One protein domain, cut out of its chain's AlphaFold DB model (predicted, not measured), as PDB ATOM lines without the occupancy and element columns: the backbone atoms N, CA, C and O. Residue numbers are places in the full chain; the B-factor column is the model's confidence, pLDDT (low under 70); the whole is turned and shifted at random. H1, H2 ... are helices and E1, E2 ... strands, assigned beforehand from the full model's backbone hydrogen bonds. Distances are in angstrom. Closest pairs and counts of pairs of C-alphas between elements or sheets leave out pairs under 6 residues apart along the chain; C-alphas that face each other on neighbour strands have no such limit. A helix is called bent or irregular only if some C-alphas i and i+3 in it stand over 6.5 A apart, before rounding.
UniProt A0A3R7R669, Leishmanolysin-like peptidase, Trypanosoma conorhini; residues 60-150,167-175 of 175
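This is residues 60 to 150 and 167 to 175 of the 175 residues of the protein "Leishmanolysin-like peptidase" of Trypanosoma conorhini (UniProt A0A3R7R669). The domain is a long rod: the unnamed stretch after E1 runs most of its length one way, and the long helix H2, bent but nearly straight, runs back the other way. One end holds H1 beside the small strand pair E1 and E4; the other end holds the small hairpin E2 and E3 among loops, with the short helix H3 and the last residues in a separate piece after a cut. The printed part has 100 residues, with three named helices and four named strands in the order H1, E1, E2, E3, H2, E4, H3; the two sheets, E1 - E4 and E2 - E3, are antiparallel. The class is mixed, helices and strands, with 47 residues, under half, in named elements. The whole is only just extended, close to loose, with a radius of gyration of the C-alphas of 19.4 A and spans of 60 by 28 by 24 A.

H1, residues 62 to 72, comes closest to E1, residues 81 to 83, at the C-alphas of Ala 62 and Pro 83, 6.5 A apart. E1 and E4, residues 148 to 150, are antiparallel at 127 degrees, with N 82 and O 149 within hydrogen-bond range at 3.0 A. E2, residues 106 to 108, and E3, residues 114 to 116, form an antiparallel hairpin at 139 degrees, with N 115 and O 107 at 2.8 A, within hydrogen-bond range. H2, residues 125 to 144, was assigned as one helix by its hydrogen bonds but is bent, with C-alphas 133 and 136 6.8 A apart; its arms H2a, 125 to 133, and H2b, 136 to 144, stand at a shallow tilt of 22 degrees. H1 and H2b are close but not clearly touching, with the C-alphas of Ala 62 and Ala 144 closest at 7.7 A. H3, residues 167 to 170, is only just apart from E2, at 8.2 A. Each O i to N i+4 pair is within hydrogen-bond range in H2a and H2b, and 5 of 7 are in H1; H3 is too short for such a pair.

H1 begins at C-alpha 62, (35.890, -48.123, 25.820), and spans 15.2 A. E1 spans 7.2 A, E2 7.1 A and E3 6.9 A. H2a begins at C-alpha 125, (66.655, -35.642, 19.469), and spans 11.6 A; H2b spans 12.1 A. E4 spans 7.1 A. H3 spans 5.9 A and ends at C-alpha 170, (54.890, -21.006, 31.680).

The C-alphas farthest apart are those of Thr 76 and Gly 104, 59.9 A. Residues 151 to 166 are not printed, and C-alphas 150 and 167 are 27.4 A apart across this cut. The link from E1 to E2, 22 residues, is long. Mean pLDDT of the printed part is 87.3; residues 60 to 78 are under 70.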
ATOM      1  N   GLY A  60      37.682 -50.838  20.403       61.88
ATOM      2  CA  GLY A  60      38.388 -50.139  21.479       61.88
ATOM      3  C   GLY A  60      37.881 -50.564  22.858       61.88
ATOM      4  O   GLY A  60      36.694 -50.843  23.029       61.88
ATOM      5  N   ALA A  61      38.761 -50.559  23.865       65.44
ATOM      6  CA  ALA A  61      38.421 -50.986  25.228       65.44
ATOM      7  C   ALA A  61      37.252 -50.201  25.857       65.44
ATOM      8  O   ALA A  61      36.597 -50.708  26.765       65.44
ATOM      9  N   ALA A  62      36.941 -49.012  25.332       60.03
ATOM     10  CA  ALA A  62      35.890 -48.123  25.820       60.03
ATOM     11  C   ALA A  62      34.501 -48.780  25.793       60.03
ATOM     12  O   ALA A  62      33.659 -48.473  26.631       60.03
ATOM     13  N   GLN A  63      34.278 -49.717  24.868       59.97
ATOM     14  CA  GLN A  63      33.007 -50.433  24.712       59.97
ATOM     15  C   GLN A  63      32.741 -51.435  25.844       59.97
ATOM     16  O   GLN A  63      31.591 -51.680  26.185       59.97
ATOM     17  N   ALA A  64      33.784 -51.970  26.488       59.75
ATOM     18  CA  ALA A  64      33.604 -52.801  27.678       59.75
ATOM     19  C   ALA A  64      33.182 -51.960  28.901       59.75
ATOM     20  O   ALA A  64      32.502 -52.453  29.799       59.75
ATOM     21  N   TYR A  65      33.558 -50.676  28.934       58.53
ATOM     22  CA  TYR A  65      33.218 -49.765  30.029       58.53
ATOM     23  C   TYR A  65      31.824 -49.132  29.886       58.53
ATOM     24  O   TYR A  65      31.219 -48.808  30.907       58.53
ATOM     25  N   THR A  66      31.270 -48.989  28.671       58.34
ATOM     26  CA  THR A  66      29.913 -48.430  28.470       58.34
ATOM     27  C   THR A  66      28.837 -49.308  29.110       58.34
ATOM     28  O   THR A  66      27.947 -48.793  29.785       58.34
ATOM     29  N   VAL A  67      28.947 -50.631  28.950       58.03
ATOM     30  CA  VAL A  67      28.016 -51.614  29.531       58.03
ATOM     31  C   VAL A  67      28.077 -51.585  31.061       58.03
ATOM     32  O   VAL A  67      27.044 -51.591  31.730       58.03
ATOM     33  N   ALA A  68      29.284 -51.478  31.624       59.50
ATOM     34  CA  ALA A  68      29.486 -51.396  33.067       59.50
ATOM     35  C   ALA A  68      28.955 -50.083  33.668       59.50
ATOM     36  O   ALA A  68      28.342 -50.107  34.733       59.50
ATOM     37  N   ALA A  69      29.153 -48.944  32.994       58.81
ATOM     38  CA  ALA A  69      28.666 -47.648  33.462       58.81
ATOM     39  C   ALA A  69      27.131 -47.576  33.479       58.81
ATOM     40  O   ALA A  69      26.563 -47.103  34.463       58.81
ATOM     41  N   ALA A  70      26.458 -48.097  32.445       58.16
ATOM     42  CA  ALA A  70      24.997 -48.204  32.426       58.16
ATOM     43  C   ALA A  70      24.495 -49.067  33.602       58.16
ATOM     44  O   ALA A  70      23.675 -48.622  34.406       58.16
ATOM     45  N   ALA A  71      25.091 -50.250  33.796       57.41
ATOM     46  CA  ALA A  71      24.750 -51.138  34.908       57.41
ATOM     47  C   ALA A  71      25.002 -50.507  36.296       57.41
ATOM     48  O   ALA A  71      24.204 -50.695  37.218       57.41
ATOM     49  N   ALA A  72      26.084 -49.736  36.453       56.06
ATOM     50  CA  ALA A  72      26.426 -49.049  37.700       56.06
ATOM     51  C   ALA A  72      25.492 -47.864  38.003       56.06
ATOM     52  O   ALA A  72      25.136 -47.654  39.162       56.06
ATOM     53  N   ALA A  73      25.049 -47.131  36.978       58.12
ATOM     54  CA  ALA A  73      24.130 -46.000  37.111       58.12
ATOM     55  C   ALA A  73      22.662 -46.415  37.341       58.12
ATOM     56  O   ALA A  73      21.794 -45.556  37.465       58.12
ATOM     57  N   GLY A  74      22.360 -47.719  37.395       53.81
ATOM     58  CA  GLY A  74      20.996 -48.225  37.588       53.81
ATOM     59  C   GLY A  74      20.050 -47.947  36.413       53.81
ATOM     60  O   GLY A  74      18.850 -48.171  36.547       53.81
ATOM     61  N   GLY A  75      20.582 -47.474  35.282       55.44
ATOM     62  CA  GLY A  75      19.846 -47.170  34.059       55.44
ATOM     63  C   GLY A  75      20.224 -48.118  32.920       55.44
ATOM     64  O   GLY A  75      21.305 -48.696  32.893       55.44
ATOM     65  N   THR A  76      19.332 -48.286  31.951       53.78
ATOM     66  CA  THR A  76      19.565 -49.139  30.773       53.78
ATOM     67  C   THR A  76      20.272 -48.415  29.627       53.78
ATOM     68  O   THR A  76      20.620 -49.058  28.639       53.78
ATOM     69  N   SER A  77      20.495 -47.097  29.728       59.59
ATOM     70  CA  SER A  77      21.040 -46.292  28.634       59.59
ATOM     71  C   SER A  77      22.446 -45.763  28.933       59.59
ATOM     72  O   SER A  77      22.720 -45.150  29.962       59.59
ATOM     73  N   SER A  78      23.359 -45.976  27.984       64.25
ATOM     74  CA  SER A  78      24.672 -45.321  27.920       64.25
ATOM     75  C   SER A  78      24.605 -43.998  27.143       64.25
ATOM     76  O   SER A  78      25.607 -43.549  26.585       64.25
ATOM     77  N   GLU A  79      23.414 -43.408  27.021       72.25
ATOM     78  CA  GLU A  79      23.187 -42.220  26.202       72.25
ATOM     79  C   GLU A  79      24.021 -41.036  26.711       72.25
ATOM     80  O   GLU A  79      24.131 -40.780  27.909       72.25
ATOM     81  N   GLY A  80      24.673 -40.335  25.782       78.12
ATOM     82  CA  GLY A  80      25.530 -39.185  26.078       78.12
ATOM     83  C   GLY A  80      26.960 -39.514  26.532       78.12
ATOM     84  O   GLY A  80      27.805 -38.617  26.509       78.12
ATOM     85  N   TRP A  81      27.279 -40.767  26.877       85.62
ATOM     86  CA  TRP A  81      28.641 -41.185  27.225       85.62
ATOM     87  C   TRP A  81      29.425 -41.614  25.989       85.62
ATOM     88  O   TRP A  81      29.024 -42.510  25.250       85.62
ATOM     89  N   ALA A  82      30.583 -40.998  25.774       87.19
ATOM     90  CA  ALA A  82      31.453 -41.317  24.649       87.19
ATOM     91  C   ALA A  82      32.933 -41.247  25.058       87.19
ATOM     92  O   ALA A  82      33.260 -40.565  26.031       87.19
ATOM     93  N   PRO A  83      33.849 -41.899  24.317       89.38
ATOM     94  CA  PRO A  83      35.284 -41.811  24.590       89.38
ATOM     95  C   PRO A  83      35.770 -40.361  24.685       89.38
ATOM     96  O   PRO A  83      35.331 -39.510  23.898       89.38
ATOM     97  N   ILE A  84      36.670 -40.062  25.617       91.44
ATOM     98  CA  ILE A  84      37.270 -38.727  25.722       91.44
ATOM     99  C   ILE A  84      38.065 -38.376  24.452       91.44
ATOM    100  O   ILE A  84      38.683 -39.232  23.821       91.44
ATOM    101  N   ARG A  85      38.029 -37.097  24.071       91.19
ATOM    102  CA  ARG A  85      38.879 -36.520  23.022       91.19
ATOM    103  C   ARG A  85      39.981 -35.726  23.710       91.19
ATOM    104  O   ARG A  85      39.664 -34.861  24.522       91.19
ATOM    105  N   ILE A  86      41.238 -36.042  23.418       93.44
ATOM    106  CA  ILE A  86      42.404 -35.395  24.024       93.44
ATOM    107  C   ILE A  86      43.249 -34.840  22.886       93.44
ATOM    108  O   ILE A  86      43.717 -35.606  22.048       93.44
ATOM    109  N   GLU A  87      43.427 -33.524  22.882       92.81
ATOM    110  CA  GLU A  87      44.348 -32.826  21.989       92.81
ATOM    111  C   GLU A  87      45.649 -32.547  22.746       92.81
ATOM    112  O   GLU A  87      45.608 -32.219  23.937       92.81
ATOM    113  N   VAL A  88      46.800 -32.676  22.084       95.69
ATOM    114  CA  VAL A  88      48.108 -32.458  22.713       95.69
ATOM    115  C   VAL A  88      48.873 -31.370  21.974       95.69
ATOM    116  O   VAL A  88      49.149 -31.489  20.787       95.69
ATOM    117  N   SER A  89      49.270 -30.332  22.708       94.94
ATOM    118  CA  SER A  89      50.227 -29.330  22.241       94.94
ATOM    119  C   SER A  89      51.634 -29.704  22.698       94.94
ATOM    120  O   SER A  89      51.855 -29.979  23.878       94.94
ATOM    121  N   THR A  90      52.593 -29.667  21.776       96.62
ATOM    122  CA  THR A  90      54.027 -29.828  22.062       96.62
ATOM    123  C   THR A  90      54.825 -28.593  21.641       96.62
ATOM    124  O   THR A  90      55.990 -28.713  21.271       96.62
ATOM    125  N   GLU A  91      54.208 -27.408  21.642       95.50
ATOM    126  CA  GLU A  91      54.853 -26.170  21.175       95.50
ATOM    127  C   GLU A  91      56.128 -25.839  21.954       95.50
ATOM    128  O   GLU A  91      57.132 -25.477  21.348       95.50
ATOM    129  N   ASP A  92      56.151 -26.063  23.272       95.94
ATOM    130  CA  ASP A  92      57.366 -25.852  24.070       95.94
ATOM    131  C   ASP A  92      58.520 -26.793  23.668       95.94
ATOM    132  O   ASP A  92      59.674 -26.476  23.921       95.94
ATOM    133  N   LEU A  93      58.261 -27.922  22.993       96.56
ATOM    134  CA  LEU A  93      59.330 -28.777  22.453       96.56
ATOM    135  C   LEU A  93      59.903 -28.248  21.126       96.56
ATOM    136  O   LEU A  93      60.954 -28.715  20.683       96.56
ATOM    137  N   LYS A  94      59.241 -27.293  20.470       95.25
ATOM    138  CA  LYS A  94      59.758 -26.620  19.266       95.25
ATOM    139  C   LYS A  94      60.652 -25.428  19.616       95.25
ATOM    140  O   LYS A  94      61.460 -25.020  18.791       95.25
ATOM    141  N   ASP A  95      60.533 -24.909  20.834       96.00
ATOM    142  CA  ASP A  95      61.312 -23.785  21.343       96.00
ATOM    143  C   ASP A  95      62.518 -24.279  22.154       96.00
ATOM    144  O   ASP A  95      62.398 -24.774  23.273       96.00
ATOM    145  N   GLU A  96      63.717 -24.126  21.596       95.69
ATOM    146  CA  GLU A  96      64.969 -24.545  22.238       95.69
ATOM    147  C   GLU A  96      65.259 -23.814  23.558       95.69
ATOM    148  O   GLU A  96      66.087 -24.273  24.345       95.69
ATOM    149  N   THR A  97      64.592 -22.694  23.846       95.75
ATOM    150  CA  THR A  97      64.736 -21.976  25.122       95.75
ATOM    151  C   THR A  97      63.985 -22.648  26.275       95.75
ATOM    152  O   THR A  97      64.242 -22.330  27.437       95.75
ATOM    153  N   LYS A  98      63.102 -23.609  25.978       96.38
ATOM    154  CA  LYS A  98      62.176 -24.227  26.937       96.38
ATOM    155  C   LYS A  98      62.640 -25.559  27.517       96.38
ATOM    156  O   LYS A  98      62.057 -26.015  28.496       96.38
ATOM    157  N   TYR A  99      63.659 -26.190  26.943       96.44
ATOM    158  CA  TYR A  99      64.147 -27.497  27.386       96.44
ATOM    159  C   TYR A  99      65.674 -27.585  27.345       96.44
ATOM    160  O   TYR A  99      66.341 -26.818  26.649       96.44
ATOM    161  N   CYS A 100      66.228 -28.512  28.124       97.69
ATOM    162  CA  CYS A 100      67.666 -28.731  28.245       97.69
ATOM    163  C   CYS A 100      68.241 -29.405  26.998       97.69
ATOM    164  O   CYS A 100      67.796 -30.496  26.635       97.69
ATOM    165  N   ARG A 101      69.258 -28.793  26.382       97.12
ATOM    166  CA  ARG A 101      69.983 -29.348  25.224       97.12
ATOM    167  C   ARG A 101      71.410 -29.762  25.557       97.12
ATOM    168  O   ARG A 101      71.954 -30.630  24.883       97.12
ATOM    169  N   ALA A 102      71.985 -29.176  26.599       97.44
ATOM    170  CA  ALA A 102      73.297 -29.540  27.113       97.44
ATOM    171  C   ALA A 102      73.346 -29.429  28.645       97.44
ATOM    172  O   ALA A 102      72.549 -28.714  29.260       97.44
ATOM    173  N   ASP A 103      74.280 -30.161  29.250       97.75
ATOM    174  CA  ASP A 103      74.593 -30.050  30.675       97.75
ATOM    175  C   ASP A 103      75.121 -28.641  31.002       97.75
ATOM    176  O   ASP A 103      75.814 -28.015  30.198       97.75
ATOM    177  N   GLY A 104      74.737 -28.108  32.161       97.19
ATOM    178  CA  GLY A 104      75.134 -26.777  32.623       97.19
ATOM    179  C   GLY A 104      74.320 -25.606  32.051       97.19
ATOM    180  O   GLY A 104      74.443 -24.485  32.555       97.19
ATOM    181  N   GLU A 105      73.456 -25.822  31.051       97.38
ATOM    182  CA  GLU A 105      72.539 -24.783  30.560       97.38
ATOM    183  C   GLU A 105      71.539 -24.347  31.641       97.38
ATOM    184  O   GLU A 105      71.153 -25.135  32.498       97.38
ATOM    185  N   LYS A 106      71.049 -23.102  31.582       97.81
ATOM    186  CA  LYS A 106      69.923 -22.647  32.415       97.81
ATOM    187  C   LYS A 106      68.642 -22.621  31.593       97.81
ATOM    188  O   LYS A 106      68.581 -21.917  30.584       97.81
ATOM    189  N   LYS A 107      67.620 -23.350  32.038       97.25
ATOM    190  CA  LYS A 107      66.306 -23.450  31.377       97.25
ATOM    191  C   LYS A 107      65.179 -23.243  32.391       97.25
ATOM    192  O   LYS A 107      65.414 -23.437  33.584       97.25
ATOM    193  N   PRO A 108      63.976 -22.833  31.958       95.94
ATOM    194  CA  PRO A 108      62.857 -22.639  32.870       95.94
ATOM    195  C   PRO A 108      62.452 -23.952  33.552       95.94
ATOM    196  O   PRO A 108      62.311 -24.983  32.902       95.94
ATOM    197  N   ASP A 109      62.177 -23.892  34.855       94.19
ATOM    198  CA  ASP A 109      61.655 -25.023  35.642       94.19
ATOM    199  C   ASP A 109      60.118 -25.151  35.562       94.19
ATOM    200  O   ASP A 109      59.505 -25.988  36.233       94.19
ATOM    201  N   PHE A 110      59.485 -24.277  34.767       93.19
ATOM    202  CA  PHE A 110      58.034 -24.100  34.629       93.19
ATOM    203  C   PHE A 110      57.304 -23.812  35.958       93.19
ATOM    204  O   PHE A 110      56.096 -24.044  36.094       93.19
ATOM    205  N   LYS A 111      58.022 -23.270  36.948       92.19
ATOM    206  CA  LYS A 111      57.510 -22.792  38.246       92.19
ATOM    207  C   LYS A 111      57.851 -21.317  38.498       92.19
ATOM    208  O   LYS A 111      57.576 -20.816  39.585       92.19
ATOM    209  N   GLY A 112      58.410 -20.632  37.501       90.19
ATOM    210  CA  GLY A 112      58.780 -19.217  37.564       90.19
ATOM    211  C   GLY A 112      60.265 -18.967  37.795       90.19
ATOM    212  O   GLY A 112      60.656 -17.807  37.881       90.19
ATOM    213  N   ASN A 113      61.086 -20.019  37.851       93.38
ATOM    214  CA  ASN A 113      62.533 -19.910  37.984       93.38
ATOM    215  C   ASN A 113      63.239 -20.562  36.793       93.38
ATOM    216  O   ASN A 113      62.615 -21.182  35.928       93.38
ATOM    217  N   ASN A 114      64.564 -20.439  36.784       96.25
ATOM    218  CA  ASN A 114      65.434 -21.223  35.923       96.25
ATOM    219  C   ASN A 114      66.217 -22.226  36.768       96.25
ATOM    220  O   ASN A 114      66.691 -21.887  37.854       96.25
ATOM    221  N   GLU A 115      66.399 -23.425  36.238       96.69
ATOM    222  CA  GLU A 115      67.196 -24.493  36.830       96.69
ATOM    223  C   GLU A 115      68.382 -24.820  35.916       96.69
ATOM    224  O   GLU A 115      68.317 -24.626  34.697       96.69
ATOM    225  N   VAL A 116      69.493 -25.254  36.518       98.12
ATOM    226  CA  VAL A 116      70.658 -25.727  35.766       98.12
ATOM    227  C   VAL A 116      70.375 -27.147  35.294       98.12
ATOM    228  O   VAL A 116      70.051 -28.028  36.088       98.12
ATOM    229  N   CYS A 117      70.504 -27.364  33.996       97.94
ATOM    230  CA  CYS A 117      70.343 -28.654  33.361       97.94
ATOM    231  C   CYS A 117      71.450 -29.606  33.815       97.94
ATOM    232  O   CYS A 117      72.624 -29.338  33.587       97.94
ATOM    233  N   ALA A 118      71.057 -30.722  34.423       97.25
ATOM    234  CA  ALA A 118      71.926 -31.878  34.598       97.25
ATOM    235  C   ALA A 118      71.877 -32.765  33.346       97.25
ATOM    236  O   ALA A 118      70.839 -32.831  32.680       97.25
ATOM    237  N   GLU A 119      72.945 -33.509  33.077       97.38
ATOM    238  CA  GLU A 119      73.086 -34.434  31.941       97.38
ATOM    239  C   GLU A 119      71.848 -35.327  31.723       97.38
ATOM    240  O   GLU A 119      71.346 -35.472  30.610       97.38
ATOM    241  N   GLN A 120      71.272 -35.866  32.799       96.00
ATOM    242  CA  GLN A 120      70.074 -36.712  32.737       96.00
ATOM    243  C   GLN A 120      68.821 -36.005  32.188       96.00
ATOM    244  O   GLN A 120      67.941 -36.676  31.645       96.00
ATOM    245  N   TYR A 121      68.741 -34.677  32.310       95.81
ATOM    246  CA  TYR A 121      67.634 -33.854  31.820       95.81
ATOM    247  C   TYR A 121      67.843 -33.354  30.393       95.81
ATOM    248  O   TYR A 121      66.913 -32.790  29.816       95.81
ATOM    249  N   VAL A 122      69.020 -33.581  29.802       97.44
ATOM    250  CA  VAL A 122      69.263 -33.264  28.396       97.44
ATOM    251  C   VAL A 122      68.317 -34.087  27.520       97.44
ATOM    252  O   VAL A 122      68.303 -35.328  27.533       97.44
ATOM    253  N   LEU A 123      67.492 -33.369  26.763       97.50
ATOM    254  CA  LEU A 123      66.530 -33.939  25.840       97.50
ATOM    255  C   LEU A 123      67.186 -34.056  24.464       97.50
ATOM    256  O   LEU A 123      67.129 -33.132  23.656       97.50
ATOM    257  N   THR A 124      67.820 -35.201  24.214       97.31
ATOM    258  CA  THR A 124      68.380 -35.520  22.892       97.31
ATOM    259  C   THR A 124      67.273 -35.633  21.842       97.31
ATOM    260  O   THR A 124      66.106 -35.863  22.179       97.31
ATOM    261  N   GLU A 125      67.627 -35.528  20.562       97.00
ATOM    262  CA  GLU A 125      66.655 -35.642  19.469       97.00
ATOM    263  C   GLU A 125      65.967 -37.015  19.441       97.00
ATOM    264  O   GLU A 125      64.766 -37.108  19.182       97.00
ATOM    265  N   GLU A 126      66.669 -38.090  19.811       97.75
ATOM    266  CA  GLU A 126      66.088 -39.432  19.919       97.75
ATOM    267  C   GLU A 126      65.054 -39.495  21.047       97.75
ATOM    268  O   GLU A 126      63.954 -40.017  20.854       97.75
ATOM    269  N   ARG A 127      65.371 -38.925  22.219       97.38
ATOM    270  CA  ARG A 127      64.446 -38.863  23.365       97.38
ATOM    271  C   ARG A 127      63.235 -37.991  23.051       97.38
ATOM    272  O   ARG A 127      62.110 -38.371  23.373       97.38
ATOM    273  N   LYS A 128      63.449 -36.852  22.391       97.62
ATOM    274  CA  LYS A 128      62.395 -35.941  21.934       97.62
ATOM    275  C   LYS A 128      61.470 -36.621  20.930       97.62
ATOM    276  O   LYS A 128      60.252 -36.576  21.092       97.62
ATOM    277  N   SER A 129      62.040 -37.302  19.938       97.75
ATOM    278  CA  SER A 129      61.285 -38.061  18.941       97.75
ATOM    279  C   SER A 129      60.490 -39.196  19.587       97.75
ATOM    280  O   SER A 129      59.297 -39.330  19.322       97.75
ATOM    281  N   ALA A 130      61.093 -39.961  20.502       98.38
ATOM    282  CA  ALA A 130      60.394 -41.008  21.243       98.38
ATOM    283  C   ALA A 130      59.243 -40.442  22.094       98.38
ATOM    284  O   ALA A 130      58.151 -41.017  22.124       98.38
ATOM    285  N   LEU A 131      59.455 -39.298  22.750       97.94
ATOM    286  CA  LEU A 131      58.428 -38.627  23.545       97.94
ATOM    287  C   LEU A 131      57.221 -38.235  22.681       97.94
ATOM    288  O   LEU A 131      56.091 -38.590  23.019       97.94
ATOM    289  N   VAL A 132      57.464 -37.545  21.564       98.12
ATOM    290  CA  VAL A 132      56.413 -36.997  20.692       98.12
ATOM    291  C   VAL A 132      55.719 -38.080  19.870       98.12
ATOM    292  O   VAL A 132      54.495 -38.087  19.784       98.12
ATOM    293  N   ASN A 133      56.474 -39.013  19.290       97.94
ATOM    294  CA  ASN A 133      55.944 -39.952  18.299       97.94
ATOM    295  C   ASN A 133      55.500 -41.297  18.892       97.94
ATOM    296  O   ASN A 133      54.763 -42.030  18.234       97.94
ATOM    297  N   ALA A 134      55.919 -41.638  20.116       97.81
ATOM    298  CA  ALA A 134      55.571 -42.912  20.749       97.81
ATOM    299  C   ALA A 134      54.908 -42.735  22.120       97.81
ATOM    300  O   ALA A 134      53.761 -43.146  22.304       97.81
ATOM    301  N   VAL A 135      55.593 -42.112  23.084       98.38
ATOM    302  CA  VAL A 135      55.135 -42.065  24.486       98.38
ATOM    303  C   VAL A 135      53.817 -41.305  24.625       98.38
ATOM    304  O   VAL A 135      52.856 -41.845  25.177       98.38
ATOM    305  N   ILE A 136      53.751 -40.076  24.106       98.12
ATOM    306  CA  ILE A 136      52.548 -39.239  24.177       98.12
ATOM    307  C   ILE A 136      51.358 -39.915  23.465       98.12
ATOM    308  O   ILE A 136      50.320 -40.080  24.113       98.12
ATOM    309  N   PRO A 137      51.467 -40.381  22.203       98.06
ATOM    310  CA  PRO A 137      50.361 -41.050  21.515       98.06
ATOM    311  C   PRO A 137      49.847 -42.292  22.245       98.06
ATOM    312  O   PRO A 137      48.635 -42.487  22.363       98.06
ATOM    313  N   VAL A 138      50.750 -43.122  22.780       97.75
ATOM    314  CA  VAL A 138      50.365 -44.312  23.551       97.75
ATOM    315  C   VAL A 138      49.638 -43.908  24.831       97.75
ATOM    316  O   VAL A 138      48.581 -44.466  25.129       97.75
ATOM    317  N   ALA A 139      50.143 -42.915  25.566       97.25
ATOM    318  CA  ALA A 139      49.490 -42.421  26.774       97.25
ATOM    319  C   ALA A 139      48.088 -41.866  26.477       97.25
ATOM    320  O   ALA A 139      47.133 -42.227  27.170       97.25
ATOM    321  N   VAL A 140      47.940 -41.057  25.423       97.31
ATOM    322  CA  VAL A 140      46.641 -40.526  24.976       97.31
ATOM    323  C   VAL A 140      45.681 -41.664  24.649       97.31
ATOM    324  O   VAL A 140      44.568 -41.691  25.175       97.31
ATOM    325  N   LYS A 141      46.121 -42.644  23.853       94.38
ATOM    326  CA  LYS A 141      45.307 -43.806  23.482       94.38
ATOM    327  C   LYS A 141      44.832 -44.583  24.708       94.38
ATOM    328  O   LYS A 141      43.646 -44.881  24.823       94.38
ATOM    329  N   LEU A 142      45.727 -44.864  25.657       94.69
ATOM    330  CA  LEU A 142      45.389 -45.612  26.870       94.69
ATOM    331  C   LEU A 142      44.309 -44.916  27.714       94.69
ATOM    332  O   LEU A 142      43.479 -45.607  28.310       94.69
ATOM    333  N   HIS A 143      44.304 -43.583  27.765       93.75
ATOM    334  CA  HIS A 143      43.267 -42.826  28.468       93.75
ATOM    335  C   HIS A 143      41.978 -42.732  27.641       93.75
ATOM    336  O   HIS A 143      40.899 -43.005  28.169       93.75
ATOM    337  N   ALA A 144      42.081 -42.428  26.345       91.75
ATOM    338  CA  ALA A 144      40.942 -42.313  25.433       91.75
ATOM    339  C   ALA A 144      40.129 -43.610  25.323       91.75
ATOM    340  O   ALA A 144      38.904 -43.577  25.235       91.75
ATOM    341  N   GLU A 145      40.793 -44.763  25.390       88.38
ATOM    342  CA  GLU A 145      40.144 -46.074  25.344       88.38
ATOM    343  C   GLU A 145      39.516 -46.508  26.675       88.38
ATOM    344  O   GLU A 145      38.801 -47.502  26.696       88.38
ATOM    345  N   ARG A 146      39.774 -45.827  27.796       86.31
ATOM    346  CA  ARG A 146      39.250 -46.233  29.119       86.31
ATOM    347  C   ARG A 146      38.273 -45.232  29.715       86.31
ATOM    348  O   ARG A 146      37.424 -45.619  30.510       86.31
ATOM    349  N   LEU A 147      38.402 -43.958  29.355       87.38
ATOM    350  CA  LEU A 147      37.598 -42.884  29.917       87.38
ATOM    351  C   LEU A 147      36.441 -42.537  28.986       87.38
ATOM    352  O   LEU A 147      36.630 -42.042  27.871       87.38
ATOM    353  N   LEU A 148      35.232 -42.768  29.486       88.50
ATOM    354  CA  LEU A 148      34.007 -42.241  28.909       88.50
ATOM    355  C   LEU A 148      33.668 -40.928  29.603       88.50
ATOM    356  O   LEU A 148      33.793 -40.812  30.820       88.50
ATOM    357  N   VAL A 149      33.226 -39.947  28.826       88.00
ATOM    358  CA  VAL A 149      32.805 -38.636  29.321       88.00
ATOM    359  C   VAL A 149      31.540 -38.193  28.603       88.00
ATOM    360  O   VAL A 149      31.296 -38.566  27.451       88.00
ATOM    361  N   GLN A 150      30.764 -37.341  29.262       89.00
ATOM    362  CA  GLN A 150      29.764 -36.532  28.582       89.00
ATOM    363  C   GLN A 150      30.486 -35.386  27.879       89.00
ATOM    364  O   GLN A 150      31.047 -34.490  28.510       89.00
ATOM    365  N   ARG A 167      51.159 -22.281  37.485       89.62
ATOM    366  CA  ARG A 167      52.147 -22.872  36.566       89.62
ATOM    367  C   ARG A 167      51.756 -22.799  35.085       89.62
ATOM    368  O   ARG A 167      52.624 -22.876  34.225       89.62
ATOM    369  N   CYS A 168      50.468 -22.627  34.783       90.25
ATOM    370  CA  CYS A 168      49.943 -22.659  33.415       90.25
ATOM    371  C   CYS A 168      50.555 -21.577  32.512       90.25
ATOM    372  O   CYS A 168      50.760 -21.813  31.329       90.25
ATOM    373  N   GLN A 169      50.907 -20.420  33.080       89.62
ATOM    374  CA  GLN A 169      51.508 -19.293  32.359       89.62
ATOM    375  C   GLN A 169      52.885 -19.588  31.742       89.62
ATOM    376  O   GLN A 169      53.347 -18.830  30.897       89.62
ATOM    377  N   HIS A 170      53.558 -20.657  32.175       91.31
ATOM    378  CA  HIS A 170      54.890 -21.006  31.680       91.31
ATOM    379  C   HIS A 170      54.852 -21.852  30.397       91.31
ATOM    380  O   HIS A 170      55.884 -21.991  29.738       91.31
ATOM    381  N   PHE A 171      53.678 -22.377  30.034       92.00
ATOM    382  CA  PHE A 171      53.468 -23.209  28.851       92.00
ATOM    383  C   PHE A 171      52.971 -22.393  27.662       92.00
ATOM    384  O   PHE A 171      52.207 -21.433  27.803       92.00
ATOM    385  N   THR A 172      53.391 -22.809  26.475       92.50
ATOM    386  CA  THR A 172      53.029 -22.170  25.217       92.50
ATOM    387  C   THR A 172      51.673 -22.688  24.746       92.50
ATOM    388  O   THR A 172      51.505 -23.866  24.428       92.50
ATOM    389  N   VAL A 173      50.689 -21.791  24.695       91.25
ATOM    390  CA  VAL A 173      49.372 -22.071  24.111       91.25
ATOM    391  C   VAL A 173      49.434 -21.747  22.611       91.25
ATOM    392  O   VAL A 173      49.717 -20.591  22.278       91.25
ATOM    393  N   PRO A 174      49.199 -22.724  21.713       87.62
ATOM    394  CA  PRO A 174      49.133 -22.480  20.272       87.62
ATOM    395  C   PRO A 174      48.094 -21.404  19.935       87.62
ATOM    396  O   PRO A 174      47.070 -21.301  20.614       87.62
ATOM    397  N   LYS A 175      48.374 -20.597  18.906       80.38
ATOM    398  CA  LYS A 175      47.441 -19.585  18.390       80.38
ATOM    399  C   LYS A 175      46.406 -20.193  17.454       80.38
ATOM    400  O   LYS A 175      46.773 -21.143  16.732       80.38
TER     401      LYS A 175